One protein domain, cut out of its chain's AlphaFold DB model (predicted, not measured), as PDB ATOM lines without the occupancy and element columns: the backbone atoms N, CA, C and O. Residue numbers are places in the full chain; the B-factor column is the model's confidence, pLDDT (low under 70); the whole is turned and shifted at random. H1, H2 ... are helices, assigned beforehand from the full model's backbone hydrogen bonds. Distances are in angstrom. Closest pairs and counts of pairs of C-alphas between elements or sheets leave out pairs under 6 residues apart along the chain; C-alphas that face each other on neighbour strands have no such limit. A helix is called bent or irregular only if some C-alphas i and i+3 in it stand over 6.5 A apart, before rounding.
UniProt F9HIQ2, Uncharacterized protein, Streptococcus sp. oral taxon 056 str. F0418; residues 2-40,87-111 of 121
ATOM      1  N   ILE A   2     138.215 274.687 217.656       87.00
ATOM      2  CA  ILE A   2     138.090 273.236 217.885       87.00
ATOM      3  C   ILE A   2     137.370 273.021 219.214       87.00
ATOM      4  O   ILE A   2     137.664 273.720 220.179       87.00
ATOM      5  N   GLN A   3     136.448 272.062 219.272       92.56
ATOM      6  CA  GLN A   3     135.809 271.640 220.517       92.56
ATOM      7  C   GLN A   3     136.662 270.566 221.205       92.56
ATOM      8  O   GLN A   3     137.038 269.571 220.585       92.56
ATOM      9  N   CYS A   4     136.982 270.763 222.483       93.94
ATOM     10  CA  CYS A   4     137.719 269.791 223.283       93.94
ATOM     11  C   CYS A   4     136.861 268.549 223.545       93.94
ATOM     12  O   CYS A   4     135.770 268.656 224.094       93.94
ATOM     13  N   LEU A   5     137.379 267.358 223.238       94.88
ATOM     14  CA  LEU A   5     136.666 266.103 223.493       94.88
ATOM     15  C   LEU A   5     136.481 265.808 224.991       94.88
ATOM     16  O   LEU A   5     135.584 265.055 225.357       94.88
ATOM     17  N   MET A   6     137.308 266.386 225.869       95.19
ATOM     18  CA  MET A   6     137.231 266.129 227.312       95.19
ATOM     19  C   MET A   6     136.231 267.046 228.023       95.19
ATOM     20  O   MET A   6     135.412 266.543 228.785       95.19
ATOM     21  N   CYS A   7     136.264 268.356 227.762       94.88
ATOM     22  CA  CYS A   7     135.443 269.344 228.477       94.88
ATOM     23  C   CYS A   7     134.409 270.075 227.610       94.88
ATOM     24  O   CYS A   7     133.709 270.943 228.119       94.88
ATOM     25  N   SER A   8     134.343 269.793 226.306       94.25
ATOM     26  CA  SER A   8     133.474 270.483 225.337       94.25
ATOM     27  C   SER A   8     133.714 271.989 225.167       94.25
ATOM     28  O   SER A   8     133.042 272.614 224.351       94.25
ATOM     29  N   ALA A   9     134.695 272.581 225.854       94.25
ATOM     30  CA  ALA A   9     135.086 273.968 225.634       94.25
ATOM     31  C   ALA A   9     135.731 274.148 224.252       94.25
ATOM     32  O   ALA A   9     136.399 273.244 223.733       94.25
ATOM     33  N   THR A  10     135.555 275.328 223.659       92.75
ATOM     34  CA  THR A  10     136.222 275.684 222.406       92.75
ATOM     35  C   THR A  10     137.604 276.265 222.679       92.75
ATOM     36  O   THR A  10     137.803 277.013 223.631       92.75
ATOM     37  N   PHE A  11     138.580 275.909 221.848       88.69
ATOM     38  CA  PHE A  11     139.936 276.442 221.930       88.69
ATOM     39  C   PHE A  11     140.539 276.641 220.534       88.69
ATOM     40  O   PHE A  11     140.045 276.123 219.520       88.69
ATOM     41  N   GLN A  12     141.607 277.436 220.469       83.38
ATOM     42  CA  GLN A  12     142.360 277.652 219.239       83.38
ATOM     43  C   GLN A  12     143.367 276.515 219.045       83.38
ATOM     44  O   GLN A  12     144.184 276.231 219.918       83.38
ATOM     45  N   GLY A  13     143.311 275.849 217.892       72.31
ATOM     46  CA  GLY A  13     144.351 274.896 217.514       72.31
ATOM     47  C   GLY A  13     145.634 275.635 217.150       72.31
ATOM     48  O   GLY A  13     145.575 276.642 216.446       72.31
ATOM     49  N   SER A  14     146.790 275.132 217.585       67.19
ATOM     50  CA  SER A  14     148.070 275.673 217.135       67.19
ATOM     51  C   SER A  14     148.384 275.164 215.727       67.19
ATOM     52  O   SER A  14     148.615 273.975 215.519       67.19
ATOM     53  N   ASN A  15     148.381 276.077 214.756       64.31
ATOM     54  CA  ASN A  15     148.843 275.806 213.399       64.31
ATOM     55  C   ASN A  15     150.202 276.457 213.204       64.31
ATOM     56  O   ASN A  15     150.341 277.671 213.349       64.31
ATOM     57  N   ARG A  16     151.205 275.665 212.824       67.44
ATOM     58  CA  ARG A  16     152.410 276.232 212.220       67.44
ATOM     59  C   ARG A  16     152.129 276.435 210.736       67.44
ATOM     60  O   ARG A  16     151.484 275.598 210.117       67.44
ATOM     61  N   PHE A  17     152.649 277.505 210.144       71.19
ATOM     62  CA  PHE A  17     152.481 277.782 208.709       71.19
ATOM     63  C   PHE A  17     152.905 276.592 207.820       71.19
ATOM     64  O   PHE A  17     152.250 276.260 206.837       71.19
ATOM     65  N   ILE A  18     153.947 275.868 208.243       73.38
ATOM     66  CA  ILE A  18     154.437 274.642 207.596       73.38
ATOM     67  C   ILE A  18     153.386 273.514 207.581       73.38
ATOM     68  O   ILE A  18     153.373 272.707 206.655       73.38
ATOM     69  N   ASP A  19     152.494 273.437 208.572       74.12
ATOM     70  CA  ASP A  19     151.466 272.391 208.623       74.12
ATOM     71  C   ASP A  19     150.418 272.574 207.516       74.12
ATOM     72  O   ASP A  19     149.921 271.581 206.983       74.12
ATOM     73  N   ILE A  20     150.149 273.827 207.120       73.56
ATOM     74  CA  ILE A  20     149.259 274.172 206.001       73.56
ATOM     75  C   ILE A  20     149.894 273.728 204.678       73.56
ATOM     76  O   ILE A  20     149.266 273.015 203.901       73.56
ATOM     77  N   LEU A  21     151.166 274.085 204.464       77.88
ATOM     78  CA  LEU A  21     151.941 273.708 203.274       77.88
ATOM     79  C   LEU A  21     152.051 272.189 203.084       77.88
ATOM     80  O   LEU A  21     152.064 271.706 201.958       77.88
ATOM     81  N   LEU A  22     152.129 271.434 204.182       77.69
ATOM     82  CA  LEU A  22     152.271 269.977 204.158       77.69
ATOM     83  C   LEU A  22     150.938 269.225 204.284       77.69
ATOM     84  O   LEU A  22     150.966 268.003 204.443       77.69
ATOM     85  N   LEU A  23     149.794 269.923 204.266       71.81
ATOM     86  CA  LEU A  23     148.453 269.341 204.442       71.81
ATOM     87  C   LEU A  23     148.364 268.412 205.670       71.81
ATOM     88  O   LEU A  23     147.680 267.385 205.666       71.81
ATOM     89  N   LYS A  24     149.085 268.745 206.747       65.25
ATOM     90  CA  LYS A  24     149.119 267.922 207.958       65.25
ATOM     91  C   LYS A  24     147.936 268.274 208.847       65.25
ATOM     92  O   LYS A  24     147.803 269.402 209.304       65.25
ATOM     93  N   ASN A  25     147.127 267.276 209.198       63.06
ATOM     94  CA  ASN A  25     146.119 267.433 210.242       63.06
ATOM     95  C   ASN A  25     146.777 267.303 211.632       63.06
ATOM     96  O   ASN A  25     146.856 266.210 212.198       63.06
ATOM     97  N   THR A  26     147.327 268.409 212.148       64.06
ATOM     98  CA  THR A  26     148.045 268.485 213.440       64.06
ATOM     99  C   THR A  26     147.167 268.901 214.615       64.06
ATOM    100  O   THR A  26     147.655 268.978 215.747       64.06
ATOM    101  N   HIS A  27     145.876 269.125 214.374       68.88
ATOM    102  CA  HIS A  27     144.955 269.652 215.366       68.88
ATOM    103  C   HIS A  27     144.751 268.691 216.541       68.88
ATOM    104  O   HIS A  27     144.123 267.634 216.408       68.88
ATOM    105  N   SER A  28     145.231 269.098 217.720       79.38
ATOM    106  CA  SER A  28     144.836 268.465 218.978       79.38
ATOM    107  C   SER A  28     143.315 268.506 219.108       79.38
ATOM    108  O   SER A  28     142.693 269.520 218.808       79.38
ATOM    109  N   GLN A  29     142.716 267.401 219.544       90.00
ATOM    110  CA  GLN A  29     141.276 267.315 219.829       90.00
ATOM    111  C   GLN A  29     140.979 267.525 221.320       90.00
ATOM    112  O   GLN A  29     139.855 267.351 221.780       90.00
ATOM    113  N   VAL A  30     142.007 267.868 222.090       93.62
ATOM    114  CA  VAL A  30     141.957 268.112 223.527       93.62
ATOM    115  C   VAL A  30     142.674 269.430 223.803       93.62
ATOM    116  O   VAL A  30     143.743 269.680 223.233       93.62
ATOM    117  N   CYS A  31     142.062 270.295 224.611       92.88
ATOM    118  CA  CYS A  31     142.705 271.533 225.037       92.88
ATOM    119  C   CYS A  31     143.873 271.229 225.985       92.88
ATOM    120  O   CYS A  31     143.943 270.147 226.575       92.88
ATOM    121  N   GLU A  32     144.782 272.188 226.134       92.25
ATOM    122  CA  GLU A  32     145.961 272.033 226.985       92.25
ATOM    123  C   GLU A  32     145.581 271.736 228.439       92.25
ATOM    124  O   GLU A  32     146.054 270.743 228.985       92.25
ATOM    125  N   ASP A  33     144.624 272.472 229.008       95.12
ATOM    126  CA  ASP A  33     144.163 272.271 230.390       95.12
ATOM    127  C   ASP A  33     143.650 270.854 230.657       95.12
ATOM    128  O   ASP A  33     143.876 270.292 231.725       95.12
ATOM    129  N   CYS A  34     142.943 270.252 229.697       96.00
ATOM    130  CA  CYS A  34     142.490 268.869 229.836       96.00
ATOM    131  C   CYS A  34     143.638 267.882 229.657       96.00
ATOM    132  O   CYS A  34     143.667 266.861 230.336       96.00
ATOM    133  N   PHE A  35     144.567 268.164 228.743       95.12
ATOM    134  CA  PHE A  35     145.671 267.257 228.471       95.12
ATOM    135  C   PHE A  35     146.689 267.214 229.619       95.12
ATOM    136  O   PHE A  35     147.181 266.139 229.944       95.12
ATOM    137  N   GLN A  36     146.955 268.350 230.273       95.75
ATOM    138  CA  GLN A  36     147.863 268.448 231.425       95.75
ATOM    139  C   GLN A  36     147.361 267.686 232.662       95.75
ATOM    140  O   GLN A  36     148.150 267.358 233.540       95.75
ATOM    141  N   LYS A  37     146.066 267.349 232.724       97.56
ATOM    142  CA  LYS A  37     145.518 266.486 233.781       97.56
ATOM    143  C   LYS A  37     145.929 265.020 233.633       97.56
ATOM    144  O   LYS A  37     145.758 264.261 234.580       97.56
ATOM    145  N   PHE A  38     146.428 264.593 232.471       96.62
ATOM    146  CA  PHE A  38     146.964 263.245 232.299       96.62
ATOM    147  C   PHE A  38     148.428 263.210 232.729       96.62
ATOM    148  O   PHE A  38     149.319 263.678 232.017       96.62
ATOM    149  N   GLU A  39     148.672 262.616 233.889       95.00
ATOM    150  CA  GLU A  39     150.015 262.487 234.440       95.00
ATOM    151  C   GLU A  39     150.816 261.445 233.659       95.00
ATOM    152  O   GLU A  39     150.365 260.316 233.448       95.00
ATOM    153  N   LYS A  40     152.009 261.823 233.199       93.25
ATOM    154  CA  LYS A  40     152.948 260.883 232.583       93.25
ATOM    155  C   LYS A  40     153.602 260.032 233.657       93.25
ATOM    156  O   LYS A  40     153.797 260.493 234.776       93.25
ATOM    157  N   SER A  87     136.387 255.550 231.417       95.06
ATOM    158  CA  SER A  87     134.962 255.382 231.680       95.06
ATOM    159  C   SER A  87     134.126 255.783 230.465       95.06
ATOM    160  O   SER A  87     133.304 255.009 229.969       95.06
ATOM    161  N   ARG A  88     134.426 256.955 229.900       95.56
ATOM    162  CA  ARG A  88     133.771 257.449 228.687       95.56
ATOM    163  C   ARG A  88     134.116 256.621 227.448       95.56
ATOM    164  O   ARG A  88     133.228 256.252 226.686       95.56
ATOM    165  N   TYR A  89     135.392 256.299 227.256       94.75
ATOM    166  CA  TYR A  89     135.858 255.586 226.067       94.75
ATOM    167  C   TYR A  89     135.315 254.151 225.985       94.75
ATOM    168  O   TYR A  89     134.834 253.739 224.932       94.75
ATOM    169  N   LYS A  90     135.393 253.385 227.081       90.94
ATOM    170  CA  LYS A  90     135.006 251.967 227.106       90.94
ATOM    171  C   LYS A  90     133.528 251.759 227.399       90.94
ATOM    172  O   LYS A  90     132.879 251.008 226.682       90.94
ATOM    173  N   PHE A  91     133.014 252.380 228.463       90.62
ATOM    174  CA  PHE A  91     131.677 252.059 228.972       90.62
ATOM    175  C   PHE A  91     130.588 252.925 228.345       90.62
ATOM    176  O   PHE A  91     129.469 252.457 228.177       90.62
ATOM    177  N   GLN A  92     130.911 254.162 227.959       92.12
ATOM    178  CA  GLN A  92     129.962 255.053 227.276       92.12
ATOM    179  C   GLN A  92     130.113 255.021 225.745       92.12
ATOM    180  O   GLN A  92     129.347 255.672 225.042       92.12
ATOM    181  N   GLY A  93     131.088 254.270 225.218       91.44
ATOM    182  CA  GLY A  93     131.287 254.089 223.777       91.44
ATOM    183  C   GLY A  93     131.797 255.331 223.038       91.44
ATOM    184  O   GLY A  93     131.656 255.415 221.816       91.44
ATOM    185  N   ASP A  94     132.396 256.302 223.735       93.88
ATOM    186  CA  ASP A  94     132.928 257.522 223.117       93.88
ATOM    187  C   ASP A  94     134.272 257.248 222.415       93.88
ATOM    188  O   ASP A  94     135.357 257.634 222.860       93.88
ATOM    189  N   TYR A  95     134.217 256.552 221.278       91.94
ATOM    190  CA  TYR A  95     135.401 256.153 220.513       91.94
ATOM    191  C   TYR A  95     136.164 257.331 219.895       91.94
ATOM    192  O   TYR A  95     137.324 257.169 219.495       91.94
ATOM    193  N   LEU A  96     135.562 258.525 219.813       91.88
ATOM    194  CA  LEU A  96     136.260 259.725 219.345       91.88
ATOM    195  C   LEU A  96     137.415 260.097 220.278       91.88
ATOM    196  O   LEU A  96     138.430 260.617 219.800       91.88
ATOM    197  N   LEU A  97     137.324 259.732 221.562       94.06
ATOM    198  CA  LEU A  97     138.376 259.933 222.558       94.06
ATOM    199  C   LEU A  97     139.714 259.283 222.187       94.06
ATOM    200  O   LEU A  97     140.756 259.789 222.601       94.06
ATOM    201  N   ARG A  98     139.754 258.291 221.281       91.25
ATOM    202  CA  ARG A  98     141.025 257.765 220.734       91.25
ATOM    203  C   ARG A  98     141.928 258.860 220.149       91.25
ATOM    204  O   ARG A  98     143.148 258.707 220.082       91.25
ATOM    205  N   LYS A  99     141.341 259.976 219.691       91.19
ATOM    206  CA  LYS A  99     142.088 261.101 219.123       91.19
ATOM    207  C   LYS A  99     142.912 261.849 220.181       91.19
ATOM    208  O   LYS A  99     143.948 262.391 219.799       91.19
ATOM    209  N   VAL A 100     142.521 261.807 221.463       93.31
ATOM    210  CA  VAL A 100     143.208 262.467 222.596       93.31
ATOM    211  C   VAL A 100     144.675 262.036 222.674       93.31
ATOM    212  O   VAL A 100     145.565 262.880 222.710       93.31
ATOM    213  N   PHE A 101     144.945 260.730 222.594       92.69
ATOM    214  CA  PHE A 101     146.303 260.183 222.727       92.69
ATOM    215  C   PHE A 101     146.968 259.807 221.401       92.69
ATOM    216  O   PHE A 101     148.145 259.451 221.380       92.69
ATOM    217  N   SER A 102     146.252 259.921 220.278       89.06
ATOM    218  CA  SER A 102     146.718 259.468 218.959       89.06
ATOM    219  C   SER A 102     148.109 259.991 218.575       89.06
ATOM    220  O   SER A 102     148.930 259.239 218.053       89.06
ATOM    221  N   LYS A 103     148.408 261.264 218.861       86.44
ATOM    222  CA  LYS A 103     149.707 261.884 218.563       86.44
ATOM    223  C   LYS A 103     150.836 261.288 219.405       86.44
ATOM    224  O   LYS A 103     151.905 261.017 218.862       86.44
ATOM    225  N   VAL A 104     150.596 261.078 220.700       89.44
ATOM    226  CA  VAL A 104     151.589 260.510 221.624       89.44
ATOM    227  C   VAL A 104     151.835 259.044 221.290       89.44
ATOM    228  O   VAL A 104     152.978 258.667 221.064       89.44
ATOM    229  N   ILE A 105     150.774 258.251 221.126       88.81
ATOM    230  CA  ILE A 105     150.881 256.828 220.777       88.81
ATOM    231  C   ILE A 105     151.637 256.649 219.456       88.81
ATOM    232  O   ILE A 105     152.573 255.862 219.386       88.81
ATOM    233  N   ARG A 106     151.310 257.424 218.410       86.06
ATOM    234  CA  ARG A 106     152.043 257.369 217.131       86.06
ATOM    235  C   ARG A 106     153.521 257.722 217.280       86.06
ATOM    236  O   ARG A 106     154.339 257.163 216.558       86.06
ATOM    237  N   LYS A 107     153.866 258.671 218.156       86.62
ATOM    238  CA  LYS A 107     155.263 259.040 218.415       86.62
ATOM    239  C   LYS A 107     156.012 257.884 219.078       86.62
ATOM    240  O   LYS A 107     157.111 257.573 218.641       86.62
ATOM    241  N   GLU A 108     155.402 257.238 220.065       85.69
ATOM    242  CA  GLU A 108     155.997 256.101 220.773       85.69
ATOM    243  C   GLU A 108     156.139 254.867 219.878       85.69
ATOM    244  O   GLU A 108     157.182 254.221 219.884       85.69
ATOM    245  N   LEU A 109     155.143 254.587 219.033       82.88
ATOM    246  CA  LEU A 109     155.181 253.454 218.105       82.88
ATOM    247  C   LEU A 109     156.259 253.584 217.024       82.88
ATOM    248  O   LEU A 109     156.778 252.572 216.574       82.88
ATOM    249  N   LYS A 110     156.649 254.799 216.613       80.12
ATOM    250  CA  LYS A 110     157.762 254.974 215.656       80.12
ATOM    251  C   LYS A 110     159.090 254.422 216.178       80.12
ATOM    252  O   LYS A 110     159.967 254.119 215.377       80.12
ATOM    253  N   ASN A 111     159.223 254.297 217.495       68.50
ATOM    254  CA  ASN A 111     160.437 253.831 218.151       68.50
ATOM    255  C   ASN A 111     160.406 252.319 218.451       68.50
ATOM    256  O   ASN A 111     161.344 251.814 219.059       68.50
TER     257      ASN A 111
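This is residues 2 to 40 and 87 to 111 of the 121 residues of an uncharacterized protein of Streptococcus sp. oral taxon 056 str. F0418 (UniProt F9HIQ2). A loose body of loops and short helices, with H1 on a long loop at one end and H3 at the other, has one longer helix, H4, and residues 104 to 111, of which 104 to 109 belong to H4, stick out from it. The printed part has 64 residues, with helices H1, H2, H3 and H4 in that order and no named strand; the class is all helix, with 29 residues in named elements, under half. It is only just loose, close to compact, with a radius of gyration of the C-alphas of 13.1 A and spans of 39 by 32 by 22 A.

H4, residues 95 to 109, is 20.1 A long, from C-alpha 95 at (135.401, 256.153, 220.513) to C-alpha 109 at (155.181, 253.454, 218.105). It is irregular: C-alphas 100 and 103 are 7.7 A apart. H3 is residues 87 to 91, H2 residues 32 to 35, and H1 residues 17 to 21, beginning at (152.481, 277.782, 208.709).

H4, with residues 95 to 98 alone, touches H3 only at the corner; the closest C-alphas, of Tyr 89 and Tyr 95, are 5.6 A apart. H2 and H4 are close but not clearly touching, the closest C-alphas, of Phe 35 and Val 100, being 8.0 A apart. H1 is apart from H2, H3 and H4. Every O i to N i+4 pair is within hydrogen-bond range in H1 and H3, and 6 of 11 are in H4; H2 is too short for such a pair.

The C-alphas farthest apart, of Leu 21 and Phe 91, are 39.2 A apart. Residues 41 to 86 are not printed, and C-alphas 40 and 87 are 18.8 A apart across the cut. No link printed whole is long. The pLDDT is under 70 at residues 14 to 16, 24 to 27 and 111.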